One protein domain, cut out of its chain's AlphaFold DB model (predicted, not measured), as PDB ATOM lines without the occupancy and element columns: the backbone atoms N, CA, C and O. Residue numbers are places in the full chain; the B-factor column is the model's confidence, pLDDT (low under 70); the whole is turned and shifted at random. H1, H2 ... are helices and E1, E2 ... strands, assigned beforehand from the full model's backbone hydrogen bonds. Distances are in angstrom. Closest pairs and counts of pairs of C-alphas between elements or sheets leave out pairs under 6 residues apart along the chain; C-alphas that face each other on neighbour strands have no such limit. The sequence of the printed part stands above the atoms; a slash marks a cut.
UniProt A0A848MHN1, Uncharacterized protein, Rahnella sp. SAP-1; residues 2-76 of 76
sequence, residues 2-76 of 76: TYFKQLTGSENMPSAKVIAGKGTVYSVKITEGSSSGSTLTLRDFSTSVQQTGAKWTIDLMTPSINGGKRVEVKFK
ATOM      1  N   THR A   2     438.995  24.587 713.100       86.56
ATOM      2  CA  THR A   2     438.216  24.276 711.875       86.56
ATOM      3  C   THR A   2     438.930  24.645 710.572       86.56
ATOM      4  O   THR A   2     438.999  23.832 709.661       86.56
ATOM      5  N   TYR A   3     439.553  25.825 710.515       86.12
ATOM      6  CA  TYR A   3     440.284  26.259 709.324       86.12
ATOM      7  C   TYR A   3     441.489  25.363 708.993       86.12
ATOM      8  O   TYR A   3     441.737  25.057 707.835       86.12
ATOM      9  N   PHE A   4     442.207  24.867 710.006       89.12
ATOM     10  CA  PHE A   4     443.311  23.930 709.788       89.12
ATOM     11  C   PHE A   4     442.816  22.602 709.203       89.12
ATOM     12  O   PHE A   4     443.428  22.103 708.267       89.12
ATOM     13  N   LYS A   5     441.687  22.072 709.697       90.81
ATOM     14  CA  LYS A   5     441.035  20.874 709.135       90.81
ATOM     15  C   LYS A   5     440.634  21.066 707.672       90.81
ATOM     16  O   LYS A   5     440.893  20.200 706.845       90.81
ATOM     17  N   GLN A   6     440.068  22.228 707.346       88.88
ATOM     18  CA  GLN A   6     439.711  22.582 705.972       88.88
ATOM     19  C   GLN A   6     440.944  22.617 705.057       88.88
ATOM     20  O   GLN A   6     440.906  22.070 703.961       88.88
ATOM     21  N   LEU A   7     442.047  23.224 705.511       86.94
ATOM     22  CA  LEU A   7     443.286  23.294 704.730       86.94
ATOM     23  C   LEU A   7     443.963  21.932 704.544       86.94
ATOM     24  O   LEU A   7     444.628  21.719 703.533       86.94
ATOM     25  N   THR A   8     443.834  21.023 705.513       89.38
ATOM     26  CA  THR A   8     444.422  19.682 705.425       89.38
ATOM     27  C   THR A   8     443.512  18.664 704.745       89.38
ATOM     28  O   THR A   8     443.984  17.575 704.429       89.38
ATOM     29  N   GLY A   9     442.230  18.985 704.533       87.94
ATOM     30  CA  GLY A   9     441.227  18.036 704.043       87.94
ATOM     31  C   GLY A   9     440.932  16.899 705.028       87.94
ATOM     32  O   GLY A   9     440.425  15.859 704.624       87.94
ATOM     33  N   SER A  10     441.282  17.069 706.309       85.44
ATOM     34  CA  SER A  10     441.119  16.040 707.339       85.44
ATOM     35  C   SER A  10     439.983  16.389 708.292       85.44
ATOM     36  O   SER A  10     440.013  17.423 708.962       85.44
ATOM     37  N   GLU A  11     439.033  15.468 708.449       87.62
ATOM     38  CA  GLU A  11     437.947  15.579 709.433       87.62
ATOM     39  C   GLU A  11     438.463  15.545 710.881       87.62
ATOM     40  O   GLU A  11     437.896  16.165 711.788       87.62
ATOM     41  N   ASN A  12     439.598  14.882 711.106       89.94
ATOM     42  CA  ASN A  12     440.205  14.720 712.422       89.94
ATOM     43  C   ASN A  12     441.469  15.570 712.573       89.94
ATOM     44  O   ASN A  12     442.211  15.803 711.619       89.94
ATOM     45  N   MET A  13     441.729  16.037 713.796       89.69
ATOM     46  CA  MET A  13     443.024  16.644 714.113       89.69
ATOM     47  C   MET A  13     444.093  15.544 714.168       89.69
ATOM     48  O   MET A  13     443.798  14.455 714.665       89.69
ATOM     49  N   PRO A  14     445.327  15.806 713.708       91.75
ATOM     50  CA  PRO A  14     446.430  14.877 713.921       91.75
ATOM     51  C   PRO A  14     446.794  14.824 715.409       91.75
ATOM     52  O   PRO A  14     446.379  15.678 716.201       91.75
ATOM     53  N   SER A  15     447.629  13.857 715.784       93.12
ATOM     54  CA  SER A  15     448.137  13.742 717.149       93.12
ATOM     55  C   SER A  15     448.783  15.045 717.625       93.12
ATOM     56  O   SER A  15     449.656  15.614 716.962       93.12
ATOM     57  N   ALA A  16     448.345  15.508 718.793       92.44
ATOM     58  CA  ALA A  16     448.868  16.700 719.439       92.44
ATOM     59  C   ALA A  16     450.285  16.460 719.973       92.44
ATOM     60  O   ALA A  16     450.541  15.476 720.668       92.44
ATOM     61  N   LYS A  17     451.194  17.406 719.726       93.50
ATOM     62  CA  LYS A  17     452.484  17.493 720.412       93.50
ATOM     63  C   LYS A  17     452.462  18.663 721.386       93.50
ATOM     64  O   LYS A  17     452.550  19.819 720.974       93.50
ATOM     65  N   VAL A  18     452.371  18.363 722.677       90.56
ATOM     66  CA  VAL A  18     452.426  19.378 723.736       90.56
ATOM     67  C   VAL A  18     453.873  19.811 723.954       90.56
ATOM     68  O   VAL A  18     454.767  18.982 724.121       90.56
ATOM     69  N   ILE A  19     454.109  21.121 723.953       86.94
ATOM     70  CA  ILE A  19     455.393  21.737 724.274       86.94
ATOM     71  C   ILE A  19     455.228  22.483 725.597       86.94
ATOM     72  O   ILE A  19     454.539  23.505 725.659       86.94
ATOM     73  N   ALA A  20     455.863  21.965 726.652       85.81
ATOM     74  CA  ALA A  20     455.756  22.507 728.005       85.81
ATOM     75  C   ALA A  20     456.027  24.023 728.033       85.81
ATOM     76  O   ALA A  20     457.018  24.501 727.478       85.81
ATOM     77  N   GLY A  21     455.104  24.776 728.638       82.81
ATOM     78  CA  GLY A  21     455.170  26.236 728.763       82.81
ATOM     79  C   GLY A  21     454.935  27.041 727.476       82.81
ATOM     80  O   GLY A  21     454.887  28.265 727.551       82.81
ATOM     81  N   LYS A  22     454.771  26.406 726.305       81.44
ATOM     82  CA  LYS A  22     454.617  27.115 725.018       81.44
ATOM     83  C   LYS A  22     453.245  26.932 724.376       81.44
ATOM     84  O   LYS A  22     452.704  27.905 723.849       81.44
ATOM     85  N   GLY A  23     452.715  25.707 724.389       86.50
ATOM     86  CA  GLY A  23     451.436  25.375 723.760       86.50
ATOM     87  C   GLY A  23     451.442  24.021 723.051       86.50
ATOM     88  O   GLY A  23     452.237  23.140 723.382       86.50
ATOM     89  N   THR A  24     450.565  23.855 722.063       90.56
ATOM     90  CA  THR A  24     450.374  22.585 721.344       90.56
ATOM     91  C   THR A  24     450.675  22.738 719.859       90.56
ATOM     92  O   THR A  24     450.287  23.719 719.230       90.56
ATOM     93  N   VAL A  25     451.365  21.757 719.281       91.69
ATOM     94  CA  VAL A  25     451.704  21.715 717.857       91.69
ATOM     95  C   VAL A  25     451.029  20.522 717.195       91.69
ATOM     96  O   VAL A  25     451.071  19.408 717.711       91.69
ATOM     97  N   TYR A  26     450.459  20.760 716.022       93.56
ATOM     98  CA  TYR A  26     449.830  19.765 715.163       93.56
ATOM     99  C   TYR A  26     450.496  19.833 713.794       93.56
ATOM    100  O   TYR A  26     450.706  20.928 713.280       93.56
ATOM    101  N   SER A  27     450.831  18.694 713.191       94.19
ATOM    102  CA  SER A  27     451.482  18.665 711.878       94.19
ATOM    103  C   SER A  27     450.864  17.601 710.985       94.19
ATOM    104  O   SER A  27     450.613  16.487 711.441       94.19
ATOM    105  N   VAL A  28     450.636  17.948 709.720       94.25
ATOM    106  CA  VAL A  28     450.107  17.049 708.691       94.25
ATOM    107  C   VAL A  28     450.970  17.178 707.445       94.25
ATOM    108  O   VAL A  28     451.226  18.288 706.976       94.25
ATOM    109  N   LYS A  29     451.397  16.039 706.896       92.94
ATOM    110  CA  LYS A  29     451.947  15.966 705.544       92.94
ATOM    111  C   LYS A  29     450.810  15.613 704.592       92.94
ATOM    112  O   LYS A  29     450.163  14.589 704.779       92.94
ATOM    113  N   ILE A  30     450.580  16.454 703.596       89.94
ATOM    114  CA  ILE A  30     449.577  16.212 702.563       89.94
ATOM    115  C   ILE A  30     450.161  15.219 701.564       89.94
ATOM    116  O   ILE A  30     451.233  15.453 701.003       89.94
ATOM    117  N   THR A  31     449.482  14.095 701.369       89.50
ATOM    118  CA  THR A  31     449.930  13.014 700.477       89.50
ATOM    119  C   THR A  31     449.172  12.985 699.156       89.50
ATOM    120  O   THR A  31     449.657  12.388 698.198       89.50
ATOM    121  N   GLU A  32     448.036  13.674 699.063       85.44
ATOM    122  CA  GLU A  32     447.115  13.598 697.925       85.44
ATOM    123  C   GLU A  32     446.654  14.986 697.453       85.44
ATOM    124  O   GLU A  32     446.800  15.989 698.156       85.44
ATOM    125  N   GLY A  33     446.103  15.042 696.238       83.06
ATOM    126  CA  GLY A  33     445.587  16.269 695.629       83.06
ATOM    127  C   GLY A  33     446.666  17.273 695.207       83.06
ATOM    128  O   GLY A  33     447.867  16.994 695.220       83.06
ATOM    129  N   SER A  34     446.229  18.477 694.832       80.69
ATOM    130  CA  SER A  34     447.090  19.554 694.313       80.69
ATOM    131  C   SER A  34     448.143  20.051 695.307       80.69
ATOM    132  O   SER A  34     449.134  20.656 694.910       80.69
ATOM    133  N   SER A  35     447.927  19.800 696.598       80.12
ATOM    134  CA  SER A  35     448.826  20.203 697.680       80.12
ATOM    135  C   SER A  35     449.743  19.068 698.149       80.12
ATOM    136  O   SER A  35     450.456  19.251 699.140       80.12
ATOM    137  N   SER A  36     449.750  17.912 697.471       87.56
ATOM    138  CA  SER A  36     450.611  16.773 697.816       87.56
ATOM    139  C   SER A  36     452.087  17.177 697.925       87.56
ATOM    140  O   SER A  36     452.597  18.001 697.167       87.56
ATOM    141  N   GLY A  37     452.767  16.633 698.932       86.44
ATOM    142  CA  GLY A  37     454.138  16.992 699.294       86.44
ATOM    143  C   GLY A  37     454.246  18.208 700.219       86.44
ATOM    144  O   GLY A  37     455.332  18.461 700.745       86.44
ATOM    145  N   SER A  38     453.147  18.926 700.472       89.00
ATOM    146  CA  SER A  38     453.132  20.030 701.436       89.00
ATOM    147  C   SER A  38     453.091  19.533 702.877       89.00
ATOM    148  O   SER A  38     452.474  18.512 703.183       89.00
ATOM    149  N   THR A  39     453.679  20.309 703.781       92.50
ATOM    150  CA  THR A  39     453.511  20.129 705.228       92.50
ATOM    151  C   THR A  39     452.811  21.347 705.807       92.50
ATOM    152  O   THR A  39     453.253  22.479 705.595       92.50
ATOM    153  N   LEU A  40     451.736  21.101 706.555       91.81
ATOM    154  CA  LEU A  40     451.005  22.113 707.306       91.81
ATOM    155  C   LEU A  40     451.247  21.896 708.796       91.81
ATOM    156  O   LEU A  40     451.060  20.790 709.305       91.81
ATOM    157  N   THR A  41     451.632  22.949 709.511       93.19
ATOM    158  CA  THR A  41     451.820  22.907 710.964       93.19
ATOM    159  C   THR A  41     450.970  23.975 711.634       93.19
ATOM    160  O   THR A  41     451.189  25.157 711.404       93.19
ATOM    161  N   LEU A  42     450.037  23.573 712.494       91.69
ATOM    162  CA  LEU A  42     449.319  24.480 713.388       91.69
ATOM    163  C   LEU A  42     450.066  24.568 714.718       91.69
ATOM    164  O   LEU A  42     450.367  23.547 715.338       91.69
ATOM    165  N   ARG A  43     450.316  25.791 715.175       89.62
ATOM    166  CA  ARG A  43     450.847  26.087 716.506       89.62
ATOM    167  C   ARG A  43     449.784  26.836 717.287       89.62
ATOM    168  O   ARG A  43     449.426  27.949 716.920       89.62
ATOM    169  N   ASP A  44     449.276  26.214 718.337       86.50
ATOM    170  CA  ASP A  44     448.331  26.811 719.273       86.50
ATOM    171  C   ASP A  44     449.103  27.292 720.504       86.50
ATOM    172  O   ASP A  44     449.599  26.484 721.294       86.50
ATOM    173  N   PHE A  45     449.261  28.609 720.629       75.69
ATOM    174  CA  PHE A  45     450.118  29.262 721.620       75.69
ATOM    175  C   PHE A  45     449.353  29.627 722.892       75.69
ATOM    176  O   PHE A  45     449.587  30.693 723.461       75.69
ATOM    177  N   SER A  46     448.453  28.754 723.353       66.50
ATOM    178  CA  SER A  46     447.527  29.031 724.462       66.50
ATOM    179  C   SER A  46     448.170  29.678 725.703       66.50
ATOM    180  O   SER A  46     447.514  30.471 726.371       66.50
ATOM    181  N   THR A  47     449.456  29.420 725.980       61.75
ATOM    182  CA  THR A  47     450.203  30.002 727.113       61.75
ATOM    183  C   THR A  47     451.267  31.048 726.747       61.75
ATOM    184  O   THR A  47     451.889  31.596 727.651       61.75
ATOM    185  N   SER A  48     451.515  31.341 725.464       59.91
ATOM    186  CA  SER A  48     452.588  32.255 725.012       59.91
ATOM    187  C   SER A  48     452.116  33.404 724.110       59.91
ATOM    188  O   SER A  48     452.937  34.114 723.527       59.91
ATOM    189  N   VAL A  49     450.804  33.665 724.049       66.25
ATOM    190  CA  VAL A  49     450.199  34.773 723.275       66.25
ATOM    191  C   VAL A  49     450.856  36.130 723.568       66.25
ATOM    192  O   VAL A  49     451.029  36.941 722.663       66.25
ATOM    193  N   GLN A  50     451.283  36.368 724.811       65.38
ATOM    194  CA  GLN A  50     451.967  37.602 725.228       65.38
ATOM    195  C   GLN A  50     453.364  37.765 724.602       65.38
ATOM    196  O   GLN A  50     453.842  38.885 724.464       65.38
ATOM    197  N   GLN A  51     454.012  36.665 724.206       64.56
ATOM    198  CA  GLN A  51     455.343  36.655 723.591       64.56
ATOM    199  C   GLN A  51     455.271  36.662 722.060       64.56
ATOM    200  O   GLN A  51     456.127  37.248 721.403       64.56
ATOM    201  N   THR A  52     454.266  36.003 721.477       66.94
ATOM    202  CA  THR A  52     454.154  35.830 720.017       66.94
ATOM    203  C   THR A  52     453.196  36.827 719.359       66.94
ATOM    204  O   THR A  52     453.251  37.018 718.142       66.94
ATOM    205  N   GLY A  53     452.304  37.450 720.138       74.56
ATOM    206  CA  GLY A  53     451.258  38.356 719.660       74.56
ATOM    207  C   GLY A  53     450.160  37.678 718.830       74.56
ATOM    208  O   GLY A  53     449.314  38.375 718.271       74.56
ATOM    209  N   ALA A  54     450.177  36.346 718.720       75.38
ATOM    210  CA  ALA A  54     449.220  35.545 717.964       75.38
ATOM    211  C   ALA A  54     448.665  34.425 718.850       75.38
ATOM    212  O   ALA A  54     449.418  33.770 719.573       75.38
ATOM    213  N   LYS A  55     447.352  34.175 718.776       76.19
ATOM    214  CA  LYS A  55     446.721  33.058 719.499       76.19
ATOM    215  C   LYS A  55     447.122  31.720 718.892       76.19
ATOM    216  O   LYS A  55     447.380  30.760 719.611       76.19
ATOM    217  N   TRP A  56     447.216  31.675 717.566       79.88
ATOM    218  CA  TRP A  56     447.700  30.516 716.831       79.88
ATOM    219  C   TRP A  56     448.285  30.921 715.475       79.88
ATOM    220  O   TRP A  56     447.964  31.984 714.930       79.88
ATOM    221  N   THR A  57     449.164  30.077 714.936       84.25
ATOM    222  CA  THR A  57     449.764  30.257 713.606       84.25
ATOM    223  C   THR A  57     449.670  28.982 712.779       84.25
ATOM    224  O   THR A  57     449.645  27.878 713.326       84.25
ATOM    225  N   ILE A  58     449.585  29.132 711.457       85.56
ATOM    226  CA  ILE A  58     449.715  28.025 710.508       85.56
ATOM    227  C   ILE A  58     450.962  28.264 709.670       85.56
ATOM    228  O   ILE A  58     451.060  29.263 708.961       85.56
ATOM    229  N   ASP A  59     451.884  27.315 709.738       86.06
ATOM    230  CA  ASP A  59     453.018  27.232 708.837       86.06
ATOM    231  C   ASP A  59     452.659  26.354 707.641       86.06
ATOM    232  O   ASP A  59     452.219  25.215 707.817       86.06
ATOM    233  N   LEU A  60     452.917  26.857 706.438       85.06
ATOM    234  CA  LEU A  60     452.821  26.110 705.193       85.06
ATOM    235  C   LEU A  60     454.209  25.988 704.559       85.06
ATOM    236  O   LEU A  60     454.930  26.975 704.381       85.06
ATOM    237  N   MET A  61     454.572  24.764 704.196       87.06
ATOM    238  CA  MET A  61     455.755  24.471 703.399       87.06
ATOM    239  C   MET A  61     455.326  23.653 702.189       87.06
ATOM    240  O   MET A  61     454.991  22.480 702.332       87.06
ATOM    241  N   THR A  62     455.349  24.278 701.014       82.81
ATOM    242  CA  THR A  62     454.954  23.660 699.746       82.81
ATOM    243  C   THR A  62     456.122  23.777 698.773       82.81
ATOM    244  O   THR A  62     456.289  24.833 698.158       82.81
ATOM    245  N   PRO A  63     456.948  22.720 698.623       78.62
ATOM    246  CA  PRO A  63     458.197  22.782 697.864       78.62
ATOM    247  C   PRO A  63     458.060  23.384 696.461       78.62
ATOM    248  O   PRO A  63     458.900  24.184 696.059       78.62
ATOM    249  N   SER A  64     456.972  23.063 695.760       79.25
ATOM    250  CA  SER A  64     456.680  23.545 694.406       79.25
ATOM    251  C   SER A  64     456.306  25.029 694.319       79.25
ATOM    252  O   SER A  64     456.470  25.621 693.259       79.25
ATOM    253  N   ILE A  65     455.814  25.640 695.402       77.25
ATOM    254  CA  ILE A  65     455.341  27.035 695.409       77.25
ATOM    255  C   ILE A  65     456.385  27.967 696.024       77.25
ATOM    256  O   ILE A  65     456.602  29.073 695.539       77.25
ATOM    257  N   ASN A  66     457.031  27.539 697.110       80.44
ATOM    258  CA  ASN A  66     457.896  28.409 697.908       80.44
ATOM    259  C   ASN A  66     459.341  27.905 698.029       80.44
ATOM    260  O   ASN A  66     460.087  28.371 698.894       80.44
ATOM    261  N   GLY A  67     459.742  26.947 697.188       80.31
ATOM    262  CA  GLY A  67     461.097  26.388 697.188       80.31
ATOM    263  C   GLY A  67     461.460  25.694 698.502       80.31
ATOM    264  O   GLY A  67     462.619  25.699 698.902       80.31
ATOM    265  N   GLY A  68     460.463  25.175 699.225       79.56
ATOM    266  CA  GLY A  68     460.643  24.529 700.527       79.56
ATOM    267  C   GLY A  68     460.826  25.509 701.688       79.56
ATOM    268  O   GLY A  68     461.142  25.088 702.800       79.56
ATOM    269  N   LYS A  69     460.628  26.814 701.468       84.69
ATOM    270  CA  LYS A  69     460.647  27.812 702.543       84.69
ATOM    271  C   LYS A  69     459.376  27.719 703.391       84.69
ATOM    272  O   LYS A  69     458.365  27.148 702.994       84.69
ATOM    273  N   ARG A  70     459.416  28.296 704.589       86.06
ATOM    274  CA  ARG A  70     458.261  28.356 705.491       86.06
ATOM    275  C   ARG A  70     457.495  29.655 705.269       86.06
ATOM    276  O   ARG A  70     458.094  30.724 705.340       86.06
ATOM    277  N   VAL A  71     456.190  29.559 705.038       86.81
ATOM    278  CA  VAL A  71     455.271  30.703 705.062       86.81
ATOM    279  C   VAL A  71     454.424  30.585 706.322       86.81
ATOM    280  O   VAL A  71     453.794  29.552 706.526       86.81
ATOM    281  N   GLU A  72     454.426  31.613 707.171       88.19
ATOM    282  CA  GLU A  72     453.651  31.636 708.417       88.19
ATOM    283  C   GLU A  72     452.463  32.593 708.289       88.19
ATOM    284  O   GLU A  72     452.627  33.767 707.956       88.19
ATOM    285  N   VAL A  73     451.266  32.097 708.604       85.88
ATOM    286  CA  VAL A  73     450.044  32.898 708.727       85.88
ATOM    287  C   VAL A  73     449.684  33.016 710.203       85.88
ATOM    288  O   VAL A  73     449.555  32.005 710.899       85.88
ATOM    289  N   LYS A  74     449.522  34.251 710.689       84.81
ATOM    290  CA  LYS A  74     449.246  34.555 712.099       84.81
ATOM    291  C   LYS A  74     447.806  34.997 712.303       84.81
ATOM    292  O   LYS A  74     447.309  35.836 711.558       84.81
ATOM    293  N   PHE A  75     447.182  34.493 713.363       77.62
ATOM    294  CA  PHE A  75     445.803  34.807 713.720       77.62
ATOM    295  C   PHE A  75     445.756  35.382 715.141       77.62
ATOM    296  O   PHE A  75     446.352  34.826 716.071       77.62
ATOM    297  N   LYS A  76     445.085  36.527 715.288       75.88
ATOM    298  CA  LYS A  76     444.943  37.276 716.546       75.88
ATOM    299  C   LYS A  76     443.559  37.058 717.154       75.88
ATOM    300  O   LYS A  76     442.595  36.980 716.367       75.88
TER     301      LYS A  76
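This is residues 2 to 76 of the 76 residues of an uncharacterized protein of Rahnella sp. SAP-1 (UniProt A0A848MHN1). One twisted, antiparallel sheet of five strands, E1 - E2 - E3 - E4 - E5, makes a wall with the helix H1 packed over one face, while the two tiny helices H2 and H3 sit beyond opposite ends of the strands. The 75 printed residues hold three named helices and five named strands, in the order H1 E1 E2 E3 H2 E4 H3 E5; the class is mixed, helices and strands. The whole is compact, with a radius of gyration of the C-alphas of 12.7 A, and spans 36 by 26 by 19 A.

E2, residues 23 to 29, and E3, residues 39 to 44, are a hairpin, with N 26 and O 42 2.9 A apart. E1, residues 17 to 19, is an edge strand and makes a hairpin with E2, N 17 to O 25 being 2.8 A; E1, E2 and E3 form a meander, each strand the antiparallel neighbour of the one before. On the other side of E3 is E4, residues 56 to 61, with N 59 and O 41 2.8 A apart. E5, residues 71 to 75, is the other edge strand, N 60 to O 71 being 2.8 A. H1, residues 2 to 8, is on the sheet at a height of 9.6 A, over E3 and along the strands, at 6 degrees to E3 on the local plane; their closest C-alphas, of Phe 4 and Leu 42, are 7.0 A apart. H2, residues 49 to 52, and H3, residues 63 to 66, are not on the sheet and are apart from each other. In H1 every O i to N i+4 pair is within hydrogen-bond range; H2 and H3 are too short for such a pair, and 0 of 1 O i to N i+3 pairs is within range in each.

H1 begins at C-alpha 2, (438.216, 24.276, 711.875), and is 10.1 A long. E2 measures 20.5 A, E4 16.8 A, E3 16.4 A and E5 13.5 A, ending at C-alpha 75, (445.803, 34.807, 713.720).

The C-alphas farthest apart, of Gly 33 and Gln 50, are 37.0 A apart. The printed part has no cut and no long link. Residues 46 to 52 have pLDDT under 70.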